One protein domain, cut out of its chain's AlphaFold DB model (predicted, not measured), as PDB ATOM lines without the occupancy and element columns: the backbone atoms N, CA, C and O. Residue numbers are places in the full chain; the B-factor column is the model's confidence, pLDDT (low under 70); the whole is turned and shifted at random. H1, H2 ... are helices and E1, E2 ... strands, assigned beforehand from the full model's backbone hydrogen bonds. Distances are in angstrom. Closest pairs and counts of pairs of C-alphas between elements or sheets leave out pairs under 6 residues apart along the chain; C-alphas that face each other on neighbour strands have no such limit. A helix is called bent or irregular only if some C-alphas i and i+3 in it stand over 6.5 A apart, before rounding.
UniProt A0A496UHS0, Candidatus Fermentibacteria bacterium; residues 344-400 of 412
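This is residues 344 to 400 of the 412 residues of a protein of Candidatus Fermentibacteria bacterium (UniProt A0A496UHS0). A small two-stranded hairpin, E1 and E2, stands in the middle of the domain, with the short helix H1 on one side of it and the short helix H2 on the other. Most of the rest is loop: a long loop, residues 360 to 379, swings out from the end of H1 and comes back to the open end of the hairpin, where E1 begins. The printed part has 57 residues with two named helices and two named strands, in the order H1, E1, E2, H2; the strands form one antiparallel sheet of order E1 - E2, and the class is mixed, helices and strands, though under half of the residues, 24 of the 57, are in named elements. The whole is compact, with a radius of gyration of the C-alphas of 10.1 A, and spans 28 by 25 by 19 A.

The printed part begins at Asn 344, and residues 344 to 352 belong to no named element. H1 holds residues 353 to 359, 9.8 A from first to last C-alpha, and begins with C-alpha 353 at (192.402, 175.339, 168.912). After residues 360 to 379, E1 holds residues 380 to 384, 11.9 A long, with C-alpha 380 at (190.345, 167.412, 183.288). E2 holds residues 387 to 391, 12.9 A long. H2 holds residues 393 to 399, 10.0 A long, and ends with C-alpha 399 at (183.404, 165.040, 191.332).

E1 and E2 form a hairpin of antiparallel neighbour strands, with 144 degrees between their N-to-C directions. The C-alphas of Trp 381 and Gly 390, which face each other, are 4.5 A apart. N 382 and O 389 are within hydrogen-bond range at 2.9 A, and N 391 and O 380 at 2.8 A. The closest C-alphas of H1 and E2 are those of Ala 359 and Glu 389, 7.8 A apart. The closest C-alphas of E1 and H2 are those of Val 380 and Thr 396, 6.9 A apart. H1 and H2 are apart. In both H1 and H2 every O i to N i+4 pair is within hydrogen-bond range, and neither helix is bent.

The two C-alphas farthest apart are those of Lys 354 and Asn 400, 28.5 A. The first and last printed C-alphas, those of Asn 344 and Asn 400, are 19.1 A apart. The printed part has no cut. The link from H1 to E1, 20 residues, is long; the links from E1 to E2 and from E2 to H2 are tight. The mean pLDDT of the printed part is 82.6, and the model's confidence is low, under 70, at residues 384 to 386.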
ATOM      1  N   ASN A 344     195.416 172.528 176.803       84.50
ATOM      2  CA  ASN A 344     195.708 171.232 177.409       84.50
ATOM      3  C   ASN A 344     194.680 170.237 176.887       84.50
ATOM      4  O   ASN A 344     193.477 170.466 176.994       84.50
ATOM      5  N   GLY A 345     195.173 169.147 176.322       85.19
ATOM      6  CA  GLY A 345     194.374 168.033 175.853       85.19
ATOM      7  C   GLY A 345     194.638 166.749 176.629       85.19
ATOM      8  O   GLY A 345     195.433 166.723 177.577       85.19
ATOM      9  N   PRO A 346     194.026 165.650 176.168       83.19
ATOM     10  CA  PRO A 346     194.225 164.324 176.722       83.19
ATOM     11  C   PRO A 346     195.688 163.932 176.906       83.19
ATOM     12  O   PRO A 346     196.541 164.244 176.071       83.19
ATOM     13  N   GLN A 347     195.969 163.198 177.987       78.88
ATOM     14  CA  GLN A 347     197.295 162.631 178.277       78.88
ATOM     15  C   GLN A 347     198.421 163.685 178.349       78.88
ATOM     16  O   GLN A 347     199.585 163.389 178.082       78.88
ATOM     17  N   GLY A 348     198.080 164.937 178.678       77.00
ATOM     18  CA  GLY A 348     199.033 166.047 178.750       77.00
ATOM     19  C   GLY A 348     199.502 166.565 177.386       77.00
ATOM     20  O   GLY A 348     200.454 167.349 177.323       77.00
ATOM     21  N   LYS A 349     198.860 166.151 176.282       80.81
ATOM     22  CA  LYS A 349     199.174 166.659 174.941       80.81
ATOM     23  C   LYS A 349     198.764 168.131 174.840       80.81
ATOM     24  O   LYS A 349     197.669 168.508 175.233       80.81
ATOM     25  N   GLN A 350     199.635 168.959 174.272       82.06
ATOM     26  CA  GLN A 350     199.311 170.345 173.924       82.06
ATOM     27  C   GLN A 350     198.622 170.378 172.552       82.06
ATOM     28  O   GLN A 350     199.219 169.962 171.555       82.06
ATOM     29  N   LEU A 351     197.382 170.855 172.505       78.31
ATOM     30  CA  LEU A 351     196.518 170.888 171.324       78.31
ATOM     31  C   LEU A 351     196.481 172.286 170.699       78.31
ATOM     32  O   LEU A 351     196.615 173.295 171.388       78.31
ATOM     33  N   THR A 352     196.307 172.347 169.381       80.12
ATOM     34  CA  THR A 352     195.831 173.558 168.688       80.12
ATOM     35  C   THR A 352     194.351 173.819 169.002       80.12
ATOM     36  O   THR A 352     193.661 172.903 169.439       80.12
ATOM     37  N   LEU A 353     193.833 175.027 168.734       77.12
ATOM     38  CA  LEU A 353     192.402 175.339 168.912       77.12
ATOM     39  C   LEU A 353     191.497 174.338 168.178       77.12
ATOM     40  O   LEU A 353     190.518 173.855 168.732       77.12
ATOM     41  N   LYS A 354     191.865 173.976 166.943       78.50
ATOM     42  CA  LYS A 354     191.125 172.988 166.156       78.50
ATOM     43  C   LYS A 354     191.152 171.608 166.814       78.50
ATOM     44  O   LYS A 354     190.105 171.004 166.980       78.50
ATOM     45  N   GLU A 355     192.330 171.122 167.206       83.62
ATOM     46  CA  GLU A 355     192.448 169.829 167.895       83.62
ATOM     47  C   GLU A 355     191.711 169.821 169.244       83.62
ATOM     48  O   GLU A 355     191.194 168.780 169.633       83.62
ATOM     49  N   PHE A 356     191.668 170.954 169.955       88.00
ATOM     50  CA  PHE A 356     190.921 171.104 171.203       88.00
ATOM     51  C   PHE A 356     189.411 171.029 170.959       88.00
ATOM     52  O   PHE A 356     188.735 170.253 171.628       88.00
ATOM     53  N   ASN A 357     188.902 171.756 169.961       85.06
ATOM     54  CA  ASN A 357     187.490 171.711 169.581       85.06
ATOM     55  C   ASN A 357     187.084 170.322 169.071       85.06
ATOM     56  O   ASN A 357     186.017 169.837 169.422       85.06
ATOM     57  N   ASP A 358     187.948 169.658 168.294       85.88
ATOM     58  CA  ASP A 358     187.712 168.292 167.815       85.88
ATOM     59  C   ASP A 358     187.703 167.288 168.988       85.88
ATOM     60  O   ASP A 358     186.872 166.385 169.021       85.88
ATOM     61  N   ALA A 359     188.600 167.445 169.971       83.12
ATOM     62  CA  ALA A 359     188.651 166.591 171.160       83.12
ATOM     63  C   ALA A 359     187.499 166.855 172.146       83.12
ATOM     64  O   ALA A 359     187.112 165.955 172.885       83.12
ATOM     65  N   GLY A 360     186.971 168.081 172.177       84.06
ATOM     66  CA  GLY A 360     185.869 168.511 173.039       84.06
ATOM     67  C   GLY A 360     184.512 168.589 172.337       84.06
ATOM     68  O   GLY A 360     183.593 169.176 172.902       84.06
ATOM     69  N   ALA A 361     184.383 168.035 171.125       85.12
ATOM     70  CA  ALA A 361     183.199 168.186 170.273       85.12
ATOM     71  C   ALA A 361     181.906 167.670 170.926       85.12
ATOM     72  O   ALA A 361     180.832 168.225 170.697       85.12
ATOM     73  N   ASP A 362     182.022 166.652 171.781       81.56
ATOM     74  CA  ASP A 362     180.900 166.057 172.515       81.56
ATOM     75  C   ASP A 362     180.584 166.787 173.840       81.56
ATOM     76  O   ASP A 362     179.655 166.420 174.562       81.56
ATOM     77  N   GLY A 363     181.336 167.846 174.158       87.50
ATOM     78  CA  GLY A 363     181.209 168.620 175.388       87.50
ATOM     79  C   GLY A 363     181.714 167.885 176.634       87.50
ATOM     80  O   GLY A 363     182.430 166.888 176.571       87.50
ATOM     81  N   CYS A 364     181.360 168.420 177.803       88.88
ATOM     82  CA  CYS A 364     181.644 167.808 179.092       88.88
ATOM     83  C   CYS A 364     180.902 166.474 179.206       88.88
ATOM     84  O   CYS A 364     179.675 166.450 179.165       88.88
ATOM     85  N   CYS A 365     181.602 165.374 179.452       84.88
ATOM     86  CA  CYS A 365     180.980 164.047 179.569       84.88
ATOM     87  C   CYS A 365     180.036 163.878 180.781       84.88
ATOM     88  O   CYS A 365     179.332 162.875 180.877       84.88
ATOM     89  N   VAL A 366     180.003 164.849 181.703       84.12
ATOM     90  CA  VAL A 366     179.146 164.832 182.901       84.12
ATOM     91  C   VAL A 366     177.875 165.653 182.688       84.12
ATOM     92  O   VAL A 366     176.771 165.165 182.912       84.12
ATOM     93  N   CYS A 367     178.019 166.913 182.265       85.19
ATOM     94  CA  CYS A 367     176.901 167.854 182.142       85.19
ATOM     95  C   CYS A 367     176.556 168.242 180.699       85.19
ATOM     96  O   CYS A 367     175.644 169.041 180.496       85.19
ATOM     97  N   PHE A 368     177.285 167.714 179.713       85.44
ATOM     98  CA  PHE A 368     177.128 167.964 178.274       85.44
ATOM     99  C   PHE A 368     177.271 169.434 177.848       85.44
ATOM    100  O   PHE A 368     176.973 169.787 176.709       85.44
ATOM    101  N   LYS A 369     177.741 170.314 178.744       87.44
ATOM    102  CA  LYS A 369     178.084 171.697 178.395       87.44
ATOM    103  C   LYS A 369     179.308 171.718 177.485       87.44
ATOM    104  O   LYS A 369     180.237 170.941 177.680       87.44
ATOM    105  N   GLU A 370     179.329 172.656 176.550       89.94
ATOM    106  CA  GLU A 370     180.482 172.922 175.690       89.94
ATOM    107  C   GLU A 370     181.757 173.187 176.514       89.94
ATOM    108  O   GLU A 370     181.726 173.920 177.508       89.94
ATOM    109  N   LEU A 371     182.874 172.584 176.095       88.44
ATOM    110  CA  LEU A 371     184.190 172.813 176.688       88.44
ATOM    111  C   LEU A 371     184.844 174.016 176.018       88.44
ATOM    112  O   LEU A 371     185.133 173.990 174.823       88.44
ATOM    113  N   LYS A 372     185.096 175.067 176.797       89.25
ATOM    114  CA  LYS A 372     185.641 176.312 176.266       89.25
ATOM    115  C   LYS A 372     187.171 176.306 176.273       89.25
ATOM    116  O   LYS A 372     187.766 175.887 177.268       89.25
ATOM    117  N   PRO A 373     187.827 176.807 175.214       85.31
ATOM    118  CA  PRO A 373     189.285 176.903 175.160       85.31
ATOM    119  C   PRO A 373     189.880 177.747 176.295       85.31
ATOM    120  O   PRO A 373     190.980 177.462 176.763       85.31
ATOM    121  N   GLU A 374     189.154 178.753 176.783       87.19
ATOM    122  CA  GLU A 374     189.576 179.598 177.910       87.19
ATOM    123  C   GLU A 374     189.777 178.798 179.208       87.19
ATOM    124  O   GLU A 374     190.664 179.115 180.001       87.19
ATOM    125  N   ASP A 375     189.023 177.709 179.368       88.12
ATOM    126  CA  ASP A 375     189.002 176.873 180.568       88.12
ATOM    127  C   ASP A 375     189.990 175.693 180.474       88.12
ATOM    128  O   ASP A 375     190.039 174.836 181.355       88.12
ATOM    129  N   HIS A 376     190.824 175.623 179.424       88.00
ATOM    130  CA  HIS A 376     191.665 174.451 179.134       88.00
ATOM    131  C   HIS A 376     192.610 174.034 180.269       88.00
ATOM    132  O   HIS A 376     193.063 172.894 180.304       88.00
ATOM    133  N   LYS A 377     192.975 174.946 181.176       86.69
ATOM    134  CA  LYS A 377     193.847 174.636 182.323       86.69
ATOM    135  C   LYS A 377     193.110 173.932 183.456       86.69
ATOM    136  O   LYS A 377     193.759 173.284 184.270       86.69
ATOM    137  N   GLU A 378     191.796 174.088 183.492       88.06
ATOM    138  CA  GLU A 378     190.901 173.589 184.531       88.06
ATOM    139  C   GLU A 378     190.076 172.390 184.039       88.06
ATOM    140  O   GLU A 378     189.516 171.656 184.849       88.06
ATOM    141  N   ILE A 379     190.044 172.150 182.723       88.25
ATOM    142  CA  ILE A 379     189.467 170.943 182.126       88.25
ATOM    143  C   ILE A 379     190.341 169.729 182.444       88.25
ATOM    144  O   ILE A 379     191.531 169.685 182.117       88.25
ATOM    145  N   VAL A 380     189.714 168.706 183.021       89.38
ATOM    146  CA  VAL A 380     190.345 167.412 183.288       89.38
ATOM    147  C   VAL A 380     189.964 166.432 182.186       89.38
ATOM    148  O   VAL A 380     188.787 166.218 181.911       89.38
ATOM    149  N   TRP A 381     190.965 165.820 181.558       86.94
ATOM    150  CA  TRP A 381     190.771 164.803 180.525       86.94
ATOM    151  C   TRP A 381     190.998 163.413 181.115       86.94
ATOM    152  O   TRP A 381     192.130 163.092 181.486       86.94
ATOM    153  N   TYR A 382     189.961 162.576 181.172       79.38
ATOM    154  CA  TYR A 382     190.077 161.194 181.653       79.38
ATOM    155  C   TYR A 382     189.879 160.181 180.523       79.38
ATOM    156  O   TYR A 382     189.274 160.465 179.493       79.38
ATOM    157  N   ALA A 383     190.415 158.973 180.701       75.56
ATOM    158  CA  ALA A 383     190.238 157.878 179.752       75.56
ATOM    159  C   ALA A 383     188.897 157.167 180.000       75.56
ATOM    160  O   ALA A 383     188.779 156.366 180.927       75.56
ATOM    161  N   GLY A 384     187.889 157.491 179.192       66.94
ATOM    162  CA  GLY A 384     186.571 156.867 179.195       66.94
ATOM    163  C   GLY A 384     186.449 155.684 178.223       66.94
ATOM    164  O   GLY A 384     187.382 155.371 177.474       66.94
ATOM    165  N   PRO A 385     185.290 154.997 178.212       56.59
ATOM    166  CA  PRO A 385     185.049 153.814 177.383       56.59
ATOM    167  C   PRO A 385     185.127 154.083 175.876       56.59
ATOM    168  O   PRO A 385     185.351 153.148 175.108       56.59
ATOM    169  N   GLN A 386     184.928 155.337 175.450       60.06
ATOM    170  CA  GLN A 386     184.938 155.742 174.040       60.06
ATOM    171  C   GLN A 386     186.197 156.523 173.634       60.06
ATOM    172  O   GLN A 386     186.343 156.892 172.471       60.06
ATOM    173  N   GLY A 387     187.140 156.740 174.555       76.00
ATOM    174  CA  GLY A 387     188.340 157.533 174.309       76.00
ATOM    175  C   GLY A 387     188.630 158.493 175.453       76.00
ATOM    176  O   GLY A 387     188.178 158.298 176.573       76.00
ATOM    177  N   SER A 388     189.444 159.512 175.196       80.56
ATOM    178  CA  SER A 388     189.682 160.553 176.198       80.56
ATOM    179  C   SER A 388     188.534 161.554 176.202       80.56
ATOM    180  O   SER A 388     188.285 162.191 175.187       80.56
ATOM    181  N   GLU A 389     187.868 161.686 177.342       86.00
ATOM    182  CA  GLU A 389     186.678 162.510 177.548       86.00
ATOM    183  C   GLU A 389     187.039 163.699 178.454       86.00
ATOM    184  O   GLU A 389     187.817 163.553 179.403       86.00
ATOM    185  N   GLY A 390     186.525 164.890 178.139       89.81
ATOM    186  CA  GLY A 390     186.802 166.111 178.897       89.81
ATOM    187  C   GLY A 390     185.729 166.399 179.948       89.81
ATOM    188  O   GLY A 390     184.536 166.281 179.676       89.81
ATOM    189  N   VAL A 391     186.145 166.823 181.141       89.06
ATOM    190  CA  VAL A 391     185.272 167.260 182.240       89.06
ATOM    191  C   VAL A 391     185.461 168.757 182.446       89.06
ATOM    192  O   VAL A 391     186.585 169.223 182.629       89.06
ATOM    193  N   CYS A 392     184.370 169.524 182.412       90.19
ATOM    194  CA  CYS A 392     184.429 170.969 182.636       90.19
ATOM    195  C   CYS A 392     184.817 171.315 184.092       90.19
ATOM    196  O   CYS A 392     184.691 170.465 184.981       90.19
ATOM    197  N   PRO A 393     185.243 172.562 184.369       90.19
ATOM    198  CA  PRO A 393     185.656 172.972 185.714       90.19
ATOM    199  C   PRO A 393     184.563 172.775 186.778       90.19
ATOM    200  O   PRO A 393     184.843 172.237 187.849       90.19
ATOM    201  N   ASP A 394     183.303 173.107 186.453       87.12
ATOM    202  CA  ASP A 394     182.147 172.924 187.348       87.12
ATOM    203  C   ASP A 394     182.037 171.464 187.827       87.12
ATOM    204  O   ASP A 394     181.963 171.180 189.021       87.12
ATOM    205  N   CYS A 395     182.070 170.517 186.884       84.12
ATOM    206  CA  CYS A 395     181.922 169.095 187.184       84.12
ATOM    207  C   CYS A 395     183.182 168.498 187.820       84.12
ATOM    208  O   CYS A 395     183.085 167.543 188.583       84.12
ATOM    209  N   THR A 396     184.359 169.064 187.550       82.56
ATOM    210  CA  THR A 396     185.614 168.656 188.197       82.56
ATOM    211  C   THR A 396     185.557 168.916 189.703       82.56
ATOM    212  O   THR A 396     185.947 168.051 190.491       82.56
ATOM    213  N   LEU A 397     185.012 170.071 190.107       76.88
ATOM    214  CA  LEU A 397     184.816 170.435 191.514       76.88
ATOM    215  C   LEU A 397     183.768 169.551 192.205       76.88
ATOM    216  O   LEU A 397     183.982 169.129 193.339       76.88
ATOM    217  N   GLU A 398     182.661 169.240 191.526       73.50
ATOM    218  CA  GLU A 398     181.608 168.368 192.071       73.50
ATOM    219  C   GLU A 398     182.065 166.912 192.240       73.50
ATOM    220  O   GLU A 398     181.669 166.243 193.196       73.50
ATOM    221  N   LEU A 399     182.910 166.421 191.331       71.56
ATOM    222  CA  LEU A 399     183.404 165.040 191.332       71.56
ATOM    223  C   LEU A 399     184.715 164.857 192.115       71.56
ATOM    224  O   LEU A 399     185.159 163.723 192.292       71.56
ATOM    225  N   ASN A 400     185.310 165.950 192.608       72.44
ATOM    226  CA  ASN A 400     186.567 165.969 193.362       72.44
ATOM    227  C   ASN A 400     187.700 165.205 192.641       72.44
ATOM    228  O   ASN A 400     188.386 164.364 193.232       72.44
TER     229      ASN A 400